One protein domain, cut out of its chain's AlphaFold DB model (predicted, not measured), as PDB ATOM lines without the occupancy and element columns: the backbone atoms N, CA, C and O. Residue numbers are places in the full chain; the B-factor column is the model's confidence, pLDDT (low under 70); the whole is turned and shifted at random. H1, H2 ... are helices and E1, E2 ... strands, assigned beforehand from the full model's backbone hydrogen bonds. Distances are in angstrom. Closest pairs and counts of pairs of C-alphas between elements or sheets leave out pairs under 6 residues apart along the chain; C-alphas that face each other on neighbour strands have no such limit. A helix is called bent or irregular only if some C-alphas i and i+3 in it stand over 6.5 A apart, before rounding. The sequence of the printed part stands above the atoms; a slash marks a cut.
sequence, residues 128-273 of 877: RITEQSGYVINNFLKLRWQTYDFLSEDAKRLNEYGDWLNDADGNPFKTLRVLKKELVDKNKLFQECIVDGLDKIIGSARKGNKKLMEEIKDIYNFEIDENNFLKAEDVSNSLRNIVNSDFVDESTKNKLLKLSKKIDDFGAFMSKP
ATOM      1  N   ARG A 128     171.960 126.828 217.370       37.78
ATOM      2  CA  ARG A 128     171.478 127.621 216.223       37.78
ATOM      3  C   ARG A 128     171.587 129.134 216.409       37.78
ATOM      4  O   ARG A 128     171.478 129.849 215.418       37.78
ATOM      5  N   ILE A 129     171.733 129.634 217.633       36.44
ATOM      6  CA  ILE A 129     171.617 131.076 217.885       36.44
ATOM      7  C   ILE A 129     172.938 131.798 217.592       36.44
ATOM      8  O   ILE A 129     172.936 132.810 216.897       36.44
ATOM      9  N   THR A 130     174.075 131.219 217.987       37.72
ATOM     10  CA  THR A 130     175.405 131.740 217.620       37.72
ATOM     11  C   THR A 130     175.627 131.698 216.099       37.72
ATOM     12  O   THR A 130     176.179 132.634 215.525       37.72
ATOM     13  N   GLU A 131     175.116 130.662 215.419       44.50
ATOM     14  CA  GLU A 131     175.129 130.558 213.950       44.50
ATOM     15  C   GLU A 131     174.234 131.615 213.272       44.50
ATOM     16  O   GLU A 131     174.556 132.085 212.184       44.50
ATOM     17  N   GLN A 132     173.133 132.037 213.909       48.22
ATOM     18  CA  GLN A 132     172.239 133.073 213.375       48.22
ATOM     19  C   GLN A 132     172.841 134.481 213.448       48.22
ATOM     20  O   GLN A 132     172.700 135.230 212.482       48.22
ATOM     21  N   SER A 133     173.534 134.838 214.534       54.09
ATOM     22  CA  SER A 133     174.193 136.149 214.665       54.09
ATOM     23  C   SER A 133     175.302 136.329 213.620       54.09
ATOM     24  O   SER A 133     175.316 137.329 212.899       54.09
ATOM     25  N   GLY A 134     176.171 135.319 213.469       61.34
ATOM     26  CA  GLY A 134     177.201 135.297 212.425       61.34
ATOM     27  C   GLY A 134     176.605 135.338 211.015       61.34
ATOM     28  O   GLY A 134     177.076 136.086 210.165       61.34
ATOM     29  N   TYR A 135     175.503 134.619 210.774       66.19
ATOM     30  CA  TYR A 135     174.803 134.637 209.487       66.19
ATOM     31  C   TYR A 135     174.238 136.020 209.124       66.19
ATOM     32  O   TYR A 135     174.362 136.449 207.976       66.19
ATOM     33  N   VAL A 136     173.622 136.739 210.069       65.81
ATOM     34  CA  VAL A 136     173.082 138.088 209.812       65.81
ATOM     35  C   VAL A 136     174.205 139.068 209.473       65.81
ATOM     36  O   VAL A 136     174.096 139.789 208.481       65.81
ATOM     37  N   ILE A 137     175.296 139.057 210.244       72.44
ATOM     38  CA  ILE A 137     176.449 139.936 210.009       72.44
ATOM     39  C   ILE A 137     177.116 139.605 208.672       72.44
ATOM     40  O   ILE A 137     177.321 140.505 207.864       72.44
ATOM     41  N   ASN A 138     177.356 138.330 208.369       78.75
ATOM     42  CA  ASN A 138     177.964 137.923 207.101       78.75
ATOM     43  C   ASN A 138     177.111 138.331 205.890       78.75
ATOM     44  O   ASN A 138     177.642 138.819 204.892       78.75
ATOM     45  N   ASN A 139     175.782 138.208 205.974       75.81
ATOM     46  CA  ASN A 139     174.896 138.695 204.913       75.81
ATOM     47  C   ASN A 139     174.930 140.217 204.775       75.81
ATOM     48  O   ASN A 139     174.917 140.723 203.654       75.81
ATOM     49  N   PHE A 140     175.002 140.947 205.888       77.88
ATOM     50  CA  PHE A 140     175.152 142.398 205.863       77.88
ATOM     51  C   PHE A 140     176.481 142.824 205.219       77.88
ATOM     52  O   PHE A 140     176.492 143.688 204.344       77.88
ATOM     53  N   LEU A 141     177.592 142.168 205.565       83.31
ATOM     54  CA  LEU A 141     178.902 142.421 204.958       83.31
ATOM     55  C   LEU A 141     178.903 142.102 203.458       83.31
ATOM     56  O   LEU A 141     179.454 142.865 202.663       83.31
ATOM     57  N   LYS A 142     178.217 141.030 203.047       82.94
ATOM     58  CA  LYS A 142     178.034 140.677 201.634       82.94
ATOM     59  C   LYS A 142     177.168 141.697 200.888       82.94
ATOM     60  O   LYS A 142     177.489 142.047 199.755       82.94
ATOM     61  N   LEU A 143     176.115 142.221 201.518       77.00
ATOM     62  CA  LEU A 143     175.297 143.302 200.964       77.00
ATOM     63  C   LEU A 143     176.121 144.581 200.774       77.00
ATOM     64  O   LEU A 143     176.092 145.177 199.694       77.00
ATOM     65  N   ARG A 144     176.900 144.972 201.790       81.50
ATOM     66  CA  ARG A 144     177.833 146.105 201.718       81.50
ATOM     67  C   ARG A 144     178.838 145.909 200.585       81.50
ATOM     68  O   ARG A 144     179.024 146.807 199.769       81.50
ATOM     69  N   TRP A 145     179.422 144.715 200.461       84.69
ATOM     70  CA  TRP A 145     180.284 144.370 199.330       84.69
ATOM     71  C   TRP A 145     179.559 144.582 198.001       84.69
ATOM     72  O   TRP A 145     180.053 145.293 197.134       84.69
ATOM     73  N   GLN A 146     178.367 144.026 197.818       79.44
ATOM     74  CA  GLN A 146     177.625 144.131 196.558       79.44
ATOM     75  C   GLN A 146     177.228 145.565 196.189       79.44
ATOM     76  O   GLN A 146     177.100 145.873 195.005       79.44
ATOM     77  N   THR A 147     177.041 146.434 197.180       75.25
ATOM     78  CA  THR A 147     176.541 147.800 196.983       75.25
ATOM     79  C   THR A 147     177.618 148.879 196.971       75.25
ATOM     80  O   THR A 147     177.343 149.998 196.544       75.25
ATOM     81  N   TYR A 148     178.845 148.544 197.373       81.19
ATOM     82  CA  TYR A 148     179.976 149.467 197.477       81.19
ATOM     83  C   TYR A 148     180.191 150.329 196.222       81.19
ATOM     84  O   TYR A 148     180.463 151.523 196.322       81.19
ATOM     85  N   ASP A 149     180.021 149.762 195.025       78.06
ATOM     86  CA  ASP A 149     180.237 150.484 193.766       78.06
ATOM     87  C   ASP A 149     179.179 151.567 193.481       78.06
ATOM     88  O   ASP A 149     179.420 152.445 192.650       78.06
ATOM     89  N   PHE A 150     178.036 151.538 194.176       74.50
ATOM     90  CA  PHE A 150     176.983 152.556 194.084       74.50
ATOM     91  C   PHE A 150     177.153 153.698 195.093       74.50
ATOM     92  O   PHE A 150     176.427 154.686 195.006       74.50
ATOM     93  N   LEU A 151     178.088 153.568 196.038       70.31
ATOM     94  CA  LEU A 151     178.372 154.592 197.039       70.31
ATOM     95  C   LEU A 151     179.229 155.718 196.449       70.31
ATOM     96  O   LEU A 151     180.111 155.487 195.611       70.31
ATOM     97  N   SER A 152     179.009 156.942 196.924       72.50
ATOM     98  CA  SER A 152     179.893 158.073 196.653       72.50
ATOM     99  C   SER A 152     181.292 157.841 197.234       72.50
ATOM    100  O   SER A 152     181.481 157.111 198.205       72.50
ATOM    101  N   GLU A 153     182.307 158.484 196.650       79.06
ATOM    102  CA  GLU A 153     183.689 158.375 197.144       79.06
ATOM    103  C   GLU A 153     183.848 158.862 198.588       79.06
ATOM    104  O   GLU A 153     184.689 158.344 199.314       79.06
ATOM    105  N   ASP A 154     183.021 159.813 199.021       74.81
ATOM    106  CA  ASP A 154     183.025 160.275 200.407       74.81
ATOM    107  C   ASP A 154     182.399 159.242 201.348       74.81
ATOM    108  O   ASP A 154     182.938 159.023 202.429       74.81
ATOM    109  N   ALA A 155     181.318 158.566 200.940       70.12
ATOM    110  CA  ALA A 155     180.719 157.492 201.735       70.12
ATOM    111  C   ALA A 155     181.698 156.328 201.934       70.12
ATOM    112  O   ALA A 155     181.859 155.836 203.048       70.12
ATOM    113  N   LYS A 156     182.430 155.955 200.876       78.12
ATOM    114  CA  LYS A 156     183.473 154.916 200.939       78.12
ATOM    115  C   LYS A 156     184.598 155.262 201.915       78.12
ATOM    116  O   LYS A 156     185.074 154.381 202.614       78.12
ATOM    117  N   ARG A 157     185.019 156.532 201.963       71.19
ATOM    118  CA  ARG A 157     186.142 156.990 202.803       71.19
ATOM    119  C   ARG A 157     185.765 157.277 204.252       71.19
ATOM    120  O   ARG A 157     186.618 157.169 205.120       71.19
ATOM    121  N   LEU A 158     184.543 157.746 204.502       64.12
ATOM    122  CA  LEU A 158     184.152 158.275 205.813       64.12
ATOM    123  C   LEU A 158     183.519 157.222 206.730       64.12
ATOM    124  O   LEU A 158     183.381 157.490 207.922       64.12
ATOM    125  N   ASN A 159     183.130 156.060 206.194       69.94
ATOM    126  CA  ASN A 159     182.384 155.053 206.941       69.94
ATOM    127  C   ASN A 159     183.208 153.766 207.132       69.94
ATOM    128  O   ASN A 159     183.299 152.914 206.243       69.94
ATOM    129  N   GLU A 160     183.767 153.612 208.334       76.00
ATOM    130  CA  GLU A 160     184.383 152.370 208.822       76.00
ATOM    131  C   GLU A 160     183.375 151.518 209.604       76.00
ATOM    132  O   GLU A 160     182.415 152.032 210.181       76.00
ATOM    133  N   TYR A 161     183.605 150.204 209.641       79.94
ATOM    134  CA  TYR A 161     182.704 149.247 210.276       79.94
ATOM    135  C   TYR A 161     183.440 148.366 211.279       79.94
ATOM    136  O   TYR A 161     184.376 147.645 210.919       79.94
ATOM    137  N   GLY A 162     182.957 148.405 212.519       84.25
ATOM    138  CA  GLY A 162     183.267 147.434 213.555       84.25
ATOM    139  C   GLY A 162     182.130 146.430 213.747       84.25
ATOM    140  O   GLY A 162     180.998 146.668 213.312       84.25
ATOM    141  N   ASP A 163     182.408 145.303 214.398       84.50
ATOM    142  CA  ASP A 163     181.376 144.344 214.789       84.50
ATOM    143  C   ASP A 163     181.619 143.719 216.165       84.50
ATOM    144  O   ASP A 163     182.744 143.467 216.587       84.50
ATOM    145  N   TRP A 164     180.517 143.439 216.860       81.19
ATOM    146  CA  TRP A 164     180.498 142.912 218.227       81.19
ATOM    147  C   TRP A 164     180.400 141.386 218.272       81.19
ATOM    148  O   TRP A 164     179.802 140.826 219.192       81.19
ATOM    149  N   LEU A 165     180.954 140.681 217.279       70.81
ATOM    150  CA  LEU A 165     180.892 139.219 217.275       70.81
ATOM    151  C   LEU A 165     181.539 138.608 218.521       70.81
ATOM    152  O   LEU A 165     181.041 137.602 219.006       70.81
ATOM    153  N   ASN A 166     182.538 139.261 219.117       77.75
ATOM    154  CA  ASN A 166     183.166 138.811 220.357       77.75
ATOM    155  C   ASN A 166     182.829 139.705 221.570       77.75
ATOM    156  O   ASN A 166     183.689 139.957 222.416       77.75
ATOM    157  N   ASP A 167     181.580 140.185 221.668       85.94
ATOM    158  CA  ASP A 167     181.058 140.800 222.898       85.94
ATOM    159  C   ASP A 167     180.912 139.745 224.005       85.94
ATOM    160  O   ASP A 167     179.930 138.996 224.070       85.94
ATOM    161  N   ALA A 168     181.925 139.684 224.868       83.38
ATOM    162  CA  ALA A 168     182.051 138.707 225.937       83.38
ATOM    163  C   ALA A 168     181.539 139.212 227.298       83.38
ATOM    164  O   ALA A 168     181.599 138.444 228.262       83.38
ATOM    165  N   ASP A 169     181.016 140.447 227.400       84.44
ATOM    166  CA  ASP A 169     180.467 141.007 228.651       84.44
ATOM    167  C   ASP A 169     179.386 140.062 229.202       84.44
ATOM    168  O   ASP A 169     178.323 139.867 228.613       84.44
ATOM    169  N   GLY A 170     179.666 139.390 230.319       75.56
ATOM    170  CA  GLY A 170     178.894 138.264 230.855       75.56
ATOM    171  C   GLY A 170     178.230 137.355 229.800       75.56
ATOM    172  O   GLY A 170     177.081 136.930 229.980       75.56
ATOM    173  N   ASN A 171     178.929 137.106 228.691       77.44
ATOM    174  CA  ASN A 171     178.589 136.102 227.699       77.44
ATOM    175  C   ASN A 171     179.659 135.003 227.748       77.44
ATOM    176  O   ASN A 171     180.648 135.073 227.014       77.44
ATOM    177  N   PRO A 172     179.474 133.969 228.586       71.81
ATOM    178  CA  PRO A 172     180.475 132.919 228.757       71.81
ATOM    179  C   PRO A 172     180.649 132.030 227.513       71.81
ATOM    180  O   PRO A 172     181.539 131.183 227.483       71.81
ATOM    181  N   PHE A 173     179.811 132.193 226.480       73.94
ATOM    182  CA  PHE A 173     179.920 131.439 225.232       73.94
ATOM    183  C   PHE A 173     180.908 132.053 224.241       73.94
ATOM    184  O   PHE A 173     181.397 131.343 223.364       73.94
ATOM    185  N   LYS A 174     181.231 133.343 224.376       79.81
ATOM    186  CA  LYS A 174     182.227 134.021 223.541       79.81
ATOM    187  C   LYS A 174     183.610 133.717 224.083       79.81
ATOM    188  O   LYS A 174     184.146 134.499 224.852       79.81
ATOM    189  N   THR A 175     184.159 132.556 223.738       80.38
ATOM    190  CA  THR A 175     185.478 132.062 224.181       80.38
ATOM    191  C   THR A 175     186.565 132.330 223.138       80.38
ATOM    192  O   THR A 175     186.265 132.743 222.014       80.38
ATOM    193  N   LEU A 176     187.836 132.070 223.465       83.38
ATOM    194  CA  LEU A 176     188.938 132.127 222.493       83.38
ATOM    195  C   LEU A 176     188.650 131.256 221.262       83.38
ATOM    196  O   LEU A 176     188.896 131.674 220.133       83.38
ATOM    197  N   ARG A 177     188.083 130.064 221.463       79.62
ATOM    198  CA  ARG A 177     187.724 129.152 220.370       79.62
ATOM    199  C   ARG A 177     186.695 129.767 219.421       79.62
ATOM    200  O   ARG A 177     186.817 129.617 218.208       79.62
ATOM    201  N   VAL A 178     185.687 130.451 219.964       80.12
ATOM    202  CA  VAL A 178     184.665 131.128 219.152       80.12
ATOM    203  C   VAL A 178     185.282 132.279 218.365       80.12
ATOM    204  O   VAL A 178     185.056 132.350 217.163       80.12
ATOM    205  N   LEU A 179     186.142 133.089 218.993       85.06
ATOM    206  CA  LEU A 179     186.884 134.149 218.306       85.06
ATOM    207  C   LEU A 179     187.700 133.607 217.119       85.06
ATOM    208  O   LEU A 179     187.600 134.143 216.018       85.06
ATOM    209  N   LYS A 180     188.479 132.533 217.319       85.50
ATOM    210  CA  LYS A 180     189.272 131.906 216.244       85.50
ATOM    211  C   LYS A 180     188.395 131.482 215.068       85.50
ATOM    212  O   LYS A 180     188.684 131.827 213.924       85.50
ATOM    213  N   LYS A 181     187.291 130.786 215.359       84.06
ATOM    214  CA  LYS A 181     186.332 130.348 214.341       84.06
ATOM    215  C   LYS A 181     185.718 131.533 213.588       84.06
ATOM    216  O   LYS A 181     185.668 131.505 212.365       84.06
ATOM    217  N   GLU A 182     185.273 132.567 214.297       83.56
ATOM    218  CA  GLU A 182     184.639 133.744 213.689       83.56
ATOM    219  C   GLU A 182     185.604 134.507 212.763       83.56
ATOM    220  O   GLU A 182     185.190 134.966 211.696       83.56
ATOM    221  N   LEU A 183     186.894 134.596 213.110       86.38
ATOM    222  CA  LEU A 183     187.921 135.180 212.234       86.38
ATOM    223  C   LEU A 183     188.137 134.349 210.961       86.38
ATOM    224  O   LEU A 183     188.225 134.917 209.869       86.38
ATOM    225  N   VAL A 184     188.187 133.019 211.085       88.19
ATOM    226  CA  VAL A 184     188.295 132.098 209.939       88.19
ATOM    227  C   VAL A 184     187.080 132.225 209.023       88.19
ATOM    228  O   VAL A 184     187.236 132.389 207.813       88.19
ATOM    229  N   ASP A 185     185.871 132.198 209.585       87.19
ATOM    230  CA  ASP A 185     184.622 132.287 208.822       87.19
ATOM    231  C   ASP A 185     184.521 133.623 208.059       87.19
ATOM    232  O   ASP A 185     184.085 133.652 206.907       87.19
ATOM    233  N   LYS A 186     184.988 134.730 208.652       87.50
ATOM    234  CA  LYS A 186     185.064 136.030 207.967       87.50
ATOM    235  C   LYS A 186     186.087 136.070 206.846       87.50
ATOM    236  O   LYS A 186     185.799 136.622 205.788       87.50
ATOM    237  N   ASN A 187     187.274 135.508 207.053       90.38
ATOM    238  CA  ASN A 187     188.298 135.500 206.014       90.38
ATOM    239  C   ASN A 187     187.887 134.594 204.837       90.38
ATOM    240  O   ASN A 187     188.135 134.933 203.682       90.38
ATOM    241  N   LYS A 188     187.143 133.510 205.110       91.94
ATOM    242  CA  LYS A 188     186.460 132.714 204.077       91.94
ATOM    243  C   LYS A 188     185.416 133.528 203.324       91.94
ATOM    244  O   LYS A 188     185.442 133.546 202.097       91.94
ATOM    245  N   LEU A 189     184.551 134.264 204.025       91.25
ATOM    246  CA  LEU A 189     183.589 135.163 203.378       91.25
ATOM    247  C   LEU A 189     184.287 136.218 202.501       91.25
ATOM    248  O   LEU A 189     183.813 136.529 201.408       91.25
ATOM    249  N   PHE A 190     185.414 136.757 202.965       92.31
ATOM    250  CA  PHE A 190     186.236 137.697 202.210       92.31
ATOM    251  C   PHE A 190     186.762 137.071 200.913       92.31
ATOM    252  O   PHE A 190     186.553 137.635 199.837       92.31
ATOM    253  N   GLN A 191     187.352 135.873 200.988       94.25
ATOM    254  CA  GLN A 191     187.788 135.112 199.815       94.25
ATOM    255  C   GLN A 191     186.622 134.824 198.858       94.25
ATOM    256  O   GLN A 191     186.749 135.077 197.662       94.25
ATOM    257  N   GLU A 192     185.467 134.375 199.363       93.69
ATOM    258  CA  GLU A 192     184.262 134.147 198.552       93.69
ATOM    259  C   GLU A 192     183.837 135.407 197.782       93.69
ATOM    260  O   GLU A 192     183.487 135.336 196.603       93.69
ATOM    261  N   CYS A 193     183.865 136.572 198.435       92.62
ATOM    262  CA  CYS A 193     183.499 137.845 197.819       92.62
ATOM    263  C   CYS A 193     184.492 138.278 196.730       92.62
ATOM    264  O   CYS A 193     184.073 138.812 195.696       92.62
ATOM    265  N   ILE A 194     185.789 138.028 196.940       94.50
ATOM    266  CA  ILE A 194     186.839 138.263 195.941       94.50
ATOM    267  C   ILE A 194     186.645 137.338 194.741       94.50
ATOM    268  O   ILE A 194     186.637 137.818 193.610       94.50
ATOM    269  N   VAL A 195     186.439 136.042 194.984       93.94
ATOM    270  CA  VAL A 195     186.231 135.026 193.944       93.94
ATOM    271  C   VAL A 195     184.995 135.343 193.095       93.94
ATOM    272  O   VAL A 195     185.103 135.378 191.872       93.94
ATOM    273  N   ASP A 196     183.858 135.700 193.703       89.38
ATOM    274  CA  ASP A 196     182.663 136.151 192.962       89.38
ATOM    275  C   ASP A 196     182.947 137.408 192.113       89.38
ATOM    276  O   ASP A 196     182.450 137.557 190.992       89.38
ATOM    277  N   GLY A 197     183.773 138.325 192.629       89.81
ATOM    278  CA  GLY A 197     184.249 139.489 191.884       89.81
ATOM    279  C   GLY A 197     185.099 139.101 190.673       89.81
ATOM    280  O   GLY A 197     184.858 139.596 189.569       89.81
ATOM    281  N   LEU A 198     186.062 138.198 190.860       91.75
ATOM    282  CA  LEU A 198     186.943 137.698 189.807       91.75
ATOM    283  C   LEU A 198     186.156 136.948 188.730       91.75
ATOM    284  O   LEU A 198     186.317 137.269 187.553       91.75
ATOM    285  N   ASP A 199     185.239 136.051 189.101       88.12
ATOM    286  CA  ASP A 199     184.394 135.291 188.166       88.12
ATOM    287  C   ASP A 199     183.615 136.216 187.218       88.12
ATOM    288  O   ASP A 199     183.563 135.993 186.003       88.12
ATOM    289  N   LYS A 200     183.065 137.320 187.741       86.75
ATOM    290  CA  LYS A 200     182.386 138.351 186.934       86.75
ATOM    291  C   LYS A 200     183.338 139.064 185.976       86.75
ATOM    292  O   LYS A 200     182.953 139.401 184.849       86.75
ATOM    293  N   ILE A 201     184.572 139.321 186.405       88.12
ATOM    294  CA  ILE A 201     185.605 139.940 185.567       88.12
ATOM    295  C   ILE A 201     185.998 138.986 184.440       88.12
ATOM    296  O   ILE A 201     185.911 139.374 183.276       88.12
ATOM    297  N   ILE A 202     186.330 137.735 184.758       85.50
ATOM    298  CA  ILE A 202     186.719 136.700 183.789       85.50
ATOM    299  C   ILE A 202     185.600 136.453 182.777       85.50
ATOM    300  O   ILE A 202     185.843 136.457 181.570       85.50
ATOM    301  N   GLY A 203     184.359 136.293 183.248       81.38
ATOM    302  CA  GLY A 203     183.197 136.050 182.393       81.38
ATOM    303  C   GLY A 203     182.892 137.192 181.417       81.38
ATOM    304  O   GLY A 203     182.180 136.987 180.438       81.38
ATOM    305  N   SER A 204     183.440 138.388 181.655       82.12
ATOM    306  CA  SER A 204     183.254 139.567 180.805       82.12
ATOM    307  C   SER A 204     184.535 140.066 180.122       82.12
ATOM    308  O   SER A 204     184.475 141.048 179.376       82.12
ATOM    309  N   ALA A 205     185.673 139.412 180.356       79.38
ATOM    310  CA  ALA A 205     186.948 139.728 179.726       79.38
ATOM    311  C   ALA A 205     186.967 139.228 178.273       79.38
ATOM    312  O   ALA A 205     186.512 138.122 177.966       79.38
ATOM    313  N   ARG A 206     187.469 140.065 177.353       72.31
ATOM    314  CA  ARG A 206     187.476 139.766 175.908       72.31
ATOM    315  C   ARG A 206     188.782 139.119 175.451       72.31
ATOM    316  O   ARG A 206     188.825 138.538 174.367       72.31
ATOM    317  N   LYS A 207     189.846 139.225 176.253       75.12
ATOM    318  CA  LYS A 207     191.197 138.737 175.955       75.12
ATOM    319  C   LYS A 207     191.839 138.145 177.213       75.12
ATOM    320  O   LYS A 207     191.636 138.644 178.311       75.12
ATOM    321  N   GLY A 208     192.651 137.100 177.033       75.50
ATOM    322  CA  GLY A 208     193.600 136.658 178.059       75.50
ATOM    323  C   GLY A 208     193.038 135.804 179.199       75.50
ATOM    324  O   GLY A 208     193.795 135.506 180.112       75.50
ATOM    325  N   ASN A 209     191.780 135.346 179.140       77.56
ATOM    326  CA  ASN A 209     191.108 134.653 180.256       77.56
ATOM    327  C   ASN A 209     191.900 133.469 180.833       77.56
ATOM    328  O   ASN A 209     191.937 133.310 182.043       77.56
ATOM    329  N   LYS A 210     192.564 132.659 179.993       84.06
ATOM    330  CA  LYS A 210     193.389 131.535 180.477       84.06
ATOM    331  C   LYS A 210     194.575 132.004 181.325       84.06
ATOM    332  O   LYS A 210     194.751 131.500 182.422       84.06
ATOM    333  N   LYS A 211     195.325 133.005 180.847       85.75
ATOM    334  CA  LYS A 211     196.453 133.587 181.591       85.75
ATOM    335  C   LYS A 211     195.980 134.320 182.844       85.75
ATOM    336  O   LYS A 211     196.578 134.174 183.894       85.75
ATOM    337  N   LEU A 212     194.863 135.045 182.754       85.94
ATOM    338  CA  LEU A 212     194.254 135.689 183.916       85.94
ATOM    339  C   LEU A 212     193.892 134.663 185.001       85.94
ATOM    340  O   LEU A 212     194.190 134.902 186.162       85.94
ATOM    341  N   MET A 213     193.300 133.522 184.621       87.25
ATOM    342  CA  MET A 213     192.998 132.423 185.546       87.25
ATOM    343  C   MET A 213     194.246 131.805 186.175       87.25
ATOM    344  O   MET A 213     194.199 131.431 187.342       87.25
ATOM    345  N   GLU A 214     195.332 131.671 185.414       87.94
ATOM    346  CA  GLU A 214     196.607 131.150 185.920       87.94
ATOM    347  C   GLU A 214     197.190 132.069 187.003       87.94
ATOM    348  O   GLU A 214     197.556 131.579 188.065       87.94
ATOM    349  N   GLU A 215     197.182 133.386 186.782       87.44
ATOM    350  CA  GLU A 215     197.746 134.384 187.708       87.44
ATOM    351  C   GLU A 215     196.942 134.549 189.011       87.44
ATOM    352  O   GLU A 215     197.495 134.888 190.051       87.44
ATOM    353  N   ILE A 216     195.626 134.314 188.982       89.88
ATOM    354  CA  ILE A 216     194.756 134.439 190.171       89.88
ATOM    355  C   ILE A 216     194.473 133.100 190.858       89.88
ATOM    356  O   ILE A 216     193.758 133.067 191.860       89.88
ATOM    357  N   LYS A 217     195.001 131.987 190.333       89.75
ATOM    358  CA  LYS A 217     194.715 130.629 190.814       89.75
ATOM    359  C   LYS A 217     195.017 130.456 192.305       89.75
ATOM    360  O   LYS A 217     194.298 129.725 192.990       89.75
ATOM    361  N   ASP A 218     196.044 131.132 192.803       88.75
ATOM    362  CA  ASP A 218     196.449 131.040 194.204       88.75
ATOM    363  C   ASP A 218     195.410 131.666 195.138       88.75
ATOM    364  O   ASP A 218     195.182 131.145 196.223       88.75
ATOM    365  N   ILE A 219     194.679 132.694 194.690       90.50
ATOM    366  CA  ILE A 219     193.565 133.280 195.452       90.50
ATOM    367  C   ILE A 219     192.414 132.270 195.582       90.50
ATOM    368  O   ILE A 219     191.817 132.153 196.650       90.50
ATOM    369  N   TYR A 220     192.114 131.514 194.518       88.69
ATOM    370  CA  TYR A 220     191.043 130.504 194.520       88.69
ATOM    371  C   TYR A 220     191.370 129.298 195.402       88.69
ATOM    372  O   TYR A 220     190.474 128.744 196.031       88.69
ATOM    373  N   ASN A 221     192.636 128.877 195.420       90.38
ATOM    374  CA  ASN A 221     193.064 127.671 196.132       90.38
ATOM    375  C   ASN A 221     193.667 127.960 197.509       90.38
ATOM    376  O   ASN A 221     194.143 127.030 198.156       90.38
ATOM    377  N   PHE A 222     193.681 129.220 197.952       90.56
ATOM    378  CA  PHE A 222     194.198 129.572 199.266       90.56
ATOM    379  C   PHE A 222     193.370 128.880 200.354       90.56
ATOM    380  O   PHE A 222     192.159 129.090 200.449       90.56
ATOM    381  N   GLU A 223     194.024 128.057 201.173       90.94
ATOM    382  CA  GLU A 223     193.388 127.343 202.277       90.94
ATOM    383  C   GLU A 223     193.414 128.202 203.544       90.94
ATOM    384  O   GLU A 223     194.480 128.557 204.052       90.94
ATOM    385  N   ILE A 224     192.224 128.558 204.032       89.88
ATOM    386  CA  ILE A 224     192.043 129.416 205.208       89.88
ATOM    387  C   ILE A 224     191.803 128.562 206.453       89.88
ATOM    388  O   ILE A 224     190.819 127.813 206.524       89.88
ATOM    389  N   ASP A 225     192.641 128.772 207.468       88.31
ATOM    390  CA  ASP A 225     192.562 128.139 208.787       88.31
ATOM    391  C   ASP A 225     192.955 129.110 209.925       88.31
ATOM    392  O   ASP A 225     193.211 130.291 209.701       88.31
ATOM    393  N   GLU A 226     192.977 128.634 211.176       79.81
ATOM    394  CA  GLU A 226     193.244 129.460 212.372       79.81
ATOM    395  C   GLU A 226     194.662 130.071 212.438       79.81
ATOM    396  O   GLU A 226     194.928 130.940 213.275       79.81
ATOM    397  N   ASN A 227     195.573 129.593 211.593       78.69
ATOM    398  CA  ASN A 227     196.982 129.957 211.517       78.69
ATOM    399  C   ASN A 227     197.376 130.587 210.177       78.69
ATOM    400  O   ASN A 227     198.479 131.151 210.108       78.69
ATOM    401  N   ASN A 228     196.520 130.475 209.157       86.00
ATOM    402  CA  ASN A 228     196.748 130.927 207.794       86.00
ATOM    403  C   ASN A 228     195.542 131.716 207.257       86.00
ATOM    404  O   ASN A 228     194.476 131.159 206.997       86.00
ATOM    405  N   PHE A 229     195.736 133.021 207.060       88.94
ATOM    406  CA  PHE A 229     194.701 133.952 206.611       88.94
ATOM    407  C   PHE A 229     195.112 134.622 205.304       88.94
ATOM    408  O   PHE A 229     196.263 135.031 205.135       88.94
ATOM    409  N   LEU A 230     194.145 134.794 204.407       89.38
ATOM    410  CA  LEU A 230     194.305 135.562 203.185       89.38
ATOM    411  C   LEU A 230     194.417 137.049 203.533       89.38
ATOM    412  O   LEU A 230     193.546 137.598 204.214       89.38
ATOM    413  N   LYS A 231     195.468 137.717 203.056       89.19
ATOM    414  CA  LYS A 231     195.716 139.133 203.356       89.19
ATOM    415  C   LYS A 231     195.184 140.029 202.251       89.19
ATOM    416  O   LYS A 231     195.449 139.790 201.076       89.19
ATOM    417  N   ALA A 232     194.486 141.096 202.635       88.94
ATOM    418  CA  ALA A 232     193.959 142.072 201.683       88.94
ATOM    419  C   ALA A 232     195.074 142.707 200.836       88.94
ATOM    420  O   ALA A 232     194.958 142.741 199.616       88.94
ATOM    421  N   GLU A 233     196.177 143.122 201.466       89.44
ATOM    422  CA  GLU A 233     197.314 143.750 200.780       89.44
ATOM    423  C   GLU A 233     197.958 142.823 199.736       89.44
ATOM    424  O   GLU A 233     198.167 143.239 198.595       89.44
ATOM    425  N   ASP A 234     198.217 141.558 200.091       89.88
ATOM    426  CA  ASP A 234     198.825 140.576 199.183       89.88
ATOM    427  C   ASP A 234     197.937 140.350 197.950       89.88
ATOM    428  O   ASP A 234     198.412 140.365 196.809       89.88
ATOM    429  N   VAL A 235     196.623 140.208 198.164       91.88
ATOM    430  CA  VAL A 235     195.649 140.051 197.077       91.88
ATOM    431  C   VAL A 235     195.586 141.315 196.219       91.88
ATOM    432  O   VAL A 235     195.719 141.230 194.998       91.88
ATOM    433  N   SER A 236     195.428 142.493 196.823       91.81
ATOM    434  CA  SER A 236     195.373 143.773 196.107       91.81
ATOM    435  C   SER A 236     196.610 144.017 195.254       91.81
ATOM    436  O   SER A 236     196.490 144.367 194.079       91.81
ATOM    437  N   ASN A 237     197.803 143.796 195.807       91.25
ATOM    438  CA  ASN A 237     199.059 143.951 195.079       91.25
ATOM    439  C   ASN A 237     199.166 142.954 193.921       91.25
ATOM    440  O   ASN A 237     199.562 143.342 192.822       91.25
ATOM    441  N   SER A 238     198.723 141.710 194.121       91.94
ATOM    442  CA  SER A 238     198.658 140.709 193.049       91.94
ATOM    443  C   SER A 238     197.756 141.177 191.900       91.94
ATOM    444  O   SER A 238     198.170 141.171 190.741       91.94
ATOM    445  N   LEU A 239     196.559 141.693 192.205       93.81
ATOM    446  CA  LEU A 239     195.650 142.227 191.184       93.81
ATOM    447  C   LEU A 239     196.236 143.447 190.454       93.81
ATOM    448  O   LEU A 239     196.116 143.542 189.232       93.81
ATOM    449  N   ARG A 240     196.891 144.371 191.170       93.12
ATOM    450  CA  ARG A 240     197.550 145.548 190.572       93.12
ATOM    451  C   ARG A 240     198.719 145.161 189.664       93.12
ATOM    452  O   ARG A 240     198.909 145.798 188.632       93.12
ATOM    453  N   ASN A 241     199.461 144.105 189.996       91.31
ATOM    454  CA  ASN A 241     200.524 143.586 189.135       91.31
ATOM    455  C   ASN A 241     199.953 143.021 187.827       91.31
ATOM    456  O   ASN A 241     200.450 143.347 186.750       91.31
ATOM    457  N   ILE A 242     198.852 142.264 187.904       89.75
ATOM    458  CA  ILE A 242     198.165 141.701 186.730       89.75
ATOM    459  C   ILE A 242     197.650 142.799 185.785       89.75
ATOM    460  O   ILE A 242     197.671 142.626 184.566       89.75
ATOM    461  N   VAL A 243     197.209 143.947 186.315       90.12
ATOM    462  CA  VAL A 243     196.721 145.088 185.513       90.12
ATOM    463  C   VAL A 243     197.764 145.594 184.506       90.12
ATOM    464  O   VAL A 243     197.390 146.073 183.432       90.12
ATOM    465  N   ASN A 244     199.059 145.458 184.804       84.38
ATOM    466  CA  ASN A 244     200.140 145.904 183.923       84.38
ATOM    467  C   ASN A 244     200.469 144.912 182.792       84.38
ATOM    468  O   ASN A 244     201.289 145.226 181.935       84.38
ATOM    469  N   SER A 245     199.818 143.748 182.747       87.19
ATOM    470  CA  SER A 245     200.112 142.699 181.770       87.19
ATOM    471  C   SER A 245     199.441 142.919 180.403       87.19
ATOM    472  O   SER A 245     198.260 143.258 180.304       87.19
ATOM    473  N   ASP A 246     200.157 142.600 179.319       85.62
ATOM    474  CA  ASP A 246     199.730 142.813 177.916       85.62
ATOM    475  C   ASP A 246     198.520 141.971 177.460       85.62
ATOM    476  O   ASP A 246     197.926 142.179 176.385       85.62
ATOM    477  N   PHE A 247     198.157 140.957 178.248       86.50
ATOM    478  CA  PHE A 247     197.019 140.088 177.962       86.50
ATOM    479  C   PHE A 247     195.692 140.631 178.510       86.50
ATOM    480  O   PHE A 247     194.648 140.109 178.119       86.50
ATOM    481  N   VAL A 248     195.721 141.673 179.348       87.62
ATOM    482  CA  VAL A 248     194.538 142.284 179.969       87.62
ATOM    483  C   VAL A 248     194.094 143.508 179.163       87.62
ATOM    484  O   VAL A 248     194.865 144.442 178.945       87.62
ATOM    485  N   ASP A 249     192.841 143.516 178.703       87.56
ATOM    486  CA  ASP A 249     192.258 144.673 178.010       87.56
ATOM    487  C   ASP A 249     191.881 145.813 178.976       87.56
ATOM    488  O   ASP A 249     191.682 145.598 180.169       87.56
ATOM    489  N   GLU A 250     191.744 147.037 178.458       87.62
ATOM    490  CA  GLU A 250     191.484 148.245 179.261       87.62
ATOM    491  C   GLU A 250     190.203 148.153 180.113       87.62
ATOM    492  O   GLU A 250     190.141 148.633 181.245       87.62
ATOM    493  N   SER A 251     189.167 147.479 179.605       87.62
ATOM    494  CA  SER A 251     187.926 147.250 180.356       87.62
ATOM    495  C   SER A 251     188.175 146.344 181.566       87.62
ATOM    496  O   SER A 251     187.679 146.603 182.664       87.62
ATOM    497  N   THR A 252     188.954 145.283 181.375       89.06
ATOM    498  CA  THR A 252     189.323 144.319 182.413       89.06
ATOM    499  C   THR A 252     190.270 144.953 183.431       89.06
ATOM    500  O   THR A 252     190.041 144.800 184.630       89.06
ATOM    501  N   LYS A 253     191.244 145.759 182.981       91.31
ATOM    502  CA  LYS A 253     192.136 146.548 183.850       91.31
ATOM    503  C   LYS A 253     191.344 147.404 184.832       91.31
ATOM    504  O   LYS A 253     191.533 147.301 186.040       91.31
ATOM    505  N   ASN A 254     190.387 148.182 184.324       89.75
ATOM    506  CA  ASN A 254     189.552 149.045 185.157       89.75
ATOM    507  C   ASN A 254     188.725 148.266 186.192       89.75
ATOM    508  O   ASN A 254     188.525 148.744 187.308       89.75
ATOM    509  N   LYS A 255     188.250 147.059 185.857       91.81
ATOM    510  CA  LYS A 255     187.522 146.210 186.812       91.81
ATOM    511  C   LYS A 255     188.443 145.619 187.882       91.81
ATOM    512  O   LYS A 255     188.056 145.608 189.046       91.81
ATOM    513  N   LEU A 256     189.646 145.179 187.510       93.62
ATOM    514  CA  LEU A 256     190.648 144.668 188.451       93.62
ATOM    515  C   LEU A 256     191.119 145.759 189.421       93.62
ATOM    516  O   LEU A 256     191.183 145.509 190.620       93.62
ATOM    517  N   LEU A 257     191.359 146.982 188.937       93.25
ATOM    518  CA  LEU A 257     191.706 148.123 189.795       93.25
ATOM    519  C   LEU A 257     190.580 148.475 190.775       93.25
ATOM    520  O   LEU A 257     190.845 148.723 191.950       93.25
ATOM    521  N   LYS A 258     189.319 148.460 190.321       91.44
ATOM    522  CA  LYS A 258     188.159 148.665 191.204       91.44
ATOM    523  C   LYS A 258     188.051 147.577 192.268       91.44
ATOM    524  O   LYS A 258     187.810 147.897 193.427       91.44
ATOM    525  N   LEU A 259     188.250 146.315 191.882       93.94
ATOM    526  CA  LEU A 259     188.241 145.196 192.819       93.94
ATOM    527  C   LEU A 259     189.385 145.311 193.834       93.94
ATOM    528  O   LEU A 259     189.126 145.164 195.019       93.94
ATOM    529  N   SER A 260     190.605 145.652 193.407       93.75
ATOM    530  CA  SER A 260     191.734 145.891 194.318       93.75
ATOM    531  C   SER A 260     191.424 146.993 195.328       93.75
ATOM    532  O   SER A 260     191.535 146.753 196.522       93.75
ATOM    533  N   LYS A 261     190.948 148.164 194.885       90.50
ATOM    534  CA  LYS A 261     190.586 149.246 195.815       90.50
ATOM    535  C   LYS A 261     189.532 148.800 196.833       90.50
ATOM    536  O   LYS A 261     189.613 149.122 198.009       90.50
ATOM    537  N   LYS A 262     188.539 148.036 196.380       90.81
ATOM    538  CA  LYS A 262     187.494 147.487 197.246       90.81
ATOM    539  C   LYS A 262     188.042 146.477 198.260       90.81
ATOM    540  O   LYS A 262     187.551 146.424 199.379       90.81
ATOM    541  N   ILE A 263     189.041 145.682 197.885       91.38
ATOM    542  CA  ILE A 263     189.744 144.757 198.786       91.38
ATOM    543  C   ILE A 263     190.498 145.538 199.867       91.38
ATOM    544  O   ILE A 263     190.394 145.178 201.038       91.38
ATOM    545  N   ASP A 264     191.176 146.629 199.496       88.06
ATOM    546  CA  ASP A 264     191.877 147.502 200.448       88.06
ATOM    547  C   ASP A 264     190.909 148.136 201.457       88.06
ATOM    548  O   ASP A 264     191.129 148.047 202.661       88.06
ATOM    549  N   ASP A 265     189.801 148.706 200.976       85.44
ATOM    550  CA  ASP A 265     188.840 149.428 201.822       85.44
ATOM    551  C   ASP A 265     188.079 148.517 202.809       85.44
ATOM    552  O   ASP A 265     187.608 148.980 203.849       85.44
ATOM    553  N   PHE A 266     187.907 147.226 202.495       85.88
ATOM    554  CA  PHE A 266     187.239 146.269 203.393       85.88
ATOM    555  C   PHE A 266     188.205 145.562 204.348       85.88
ATOM    556  O   PHE A 266     187.798 145.186 205.451       85.88
ATOM    557  N   GLY A 267     189.450 145.340 203.925       87.69
ATOM    558  CA  GLY A 267     190.421 144.547 204.671       87.69
ATOM    559  C   GLY A 267     190.070 143.053 204.761       87.69
ATOM    560  O   GLY A 267     188.994 142.598 204.368       87.69
ATOM    561  N   ALA A 268     190.995 142.270 205.324       86.69
ATOM    562  CA  ALA A 268     190.961 140.799 205.318       86.69
ATOM    563  C   ALA A 268     189.772 140.166 206.069       86.69
ATOM    564  O   ALA A 268     189.485 138.982 205.894       86.69
ATOM    565  N   PHE A 269     189.086 140.939 206.913       85.62
ATOM    566  CA  PHE A 269     187.961 140.471 207.727       85.62
ATOM    567  C   PHE A 269     186.638 141.172 207.390       85.62
ATOM    568  O   PHE A 269     185.633 140.889 208.038       85.62
ATOM    569  N   MET A 270     186.615 142.053 206.376       85.44
ATOM    570  CA  MET A 270     185.470 142.868 205.919       85.44
ATOM    571  C   MET A 270     184.885 143.874 206.933       85.44
ATOM    572  O   MET A 270     184.299 144.884 206.530       85.44
ATOM    573  N   SER A 271     185.035 143.607 208.229       86.25
ATOM    574  CA  SER A 271     184.785 144.493 209.364       86.25
ATOM    575  C   SER A 271     185.805 144.216 210.467       86.25
ATOM    576  O   SER A 271     186.270 143.082 210.625       86.25
ATOM    577  N   LYS A 272     186.156 145.252 211.232       82.69
ATOM    578  CA  LYS A 272     187.092 145.134 212.353       82.69
ATOM    579  C   LYS A 272     186.353 144.550 213.569       82.69
ATOM    580  O   LYS A 272     185.416 145.183 214.055       82.69
ATOM    581  N   PRO A 273     186.723 143.367 214.083       82.69
ATOM    582  CA  PRO A 273     186.139 142.857 215.315       82.69
ATOM    583  C   PRO A 273     186.435 143.813 216.476       82.69
ATOM    584  O   PRO A 273     187.549 144.316 216.607       82.69
TER     585      PRO A 273
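Overview. This is residues 128 to 273 of the 877 residues of the protein "Phosphoenolpyruvate carboxylase" of Alphaproteobacteria bacterium (UniProt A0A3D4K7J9). A long helix, H3, is the spine of an elongated helical bundle: H4, H5 and H6 run back and forth beside its last part, making a ring of four with it, and H1 packs slantwise on H3. Residues 150 to 155, of which 153 to 155 belong to H2, stick out, and E1 is beside the first part of H3. The 146 printed residues, mostly helix, hold six named helices and one named strand, in the order H1 H2 E1 H3 H4 H5 H6. The whole is compact, with a radius of gyration of the C-alphas of 16.7 A and spans of 57 by 34 by 23 A.

Along the chain. H3, residues 176 to 204, is 42.7 A long and begins at C-alpha 176 (188.938, 132.127, 222.493). H4 is residues 209 to 221, H5 232 to 243, and H6 250 to 266, 24.6 A, ending at C-alpha 266 (187.239, 146.269, 203.393). H1, residues 128 to 150, is 33.8 A long; H2 is residues 153 to 158, E1 162 to 167. H1 and H4 are irregular: C-alphas 146 and 149, and 215 and 218, are each 7.4 A apart.

Arrangement. H3, the hub, touches H1 with residues 182 to 193 alone, closest C-alphas Lys 142 and Cys 193, 7.2 A, at a shallow tilt of 34.6 degrees, only just short of steep. H3 and H4, H4 and H5, and H5 and H6 are hairpins; C-alphas Ser 236 and Ser 260, closest of H5 and H6, are 4.6 A apart. Every O i to N i+4 pair is within hydrogen-bond range in H2, H3, H5 and H6, against 17 of 19 in H1 and 7 of 9 in H4. E1 pairs with no named strand.

Size, cuts and confidence. The farthest C-alphas, Gly 170 and Asp 246, are 57.1 A apart. The printed part has no cut and no long link. Residues 128 to 136 and 158 to 159 have pLDDT under 70.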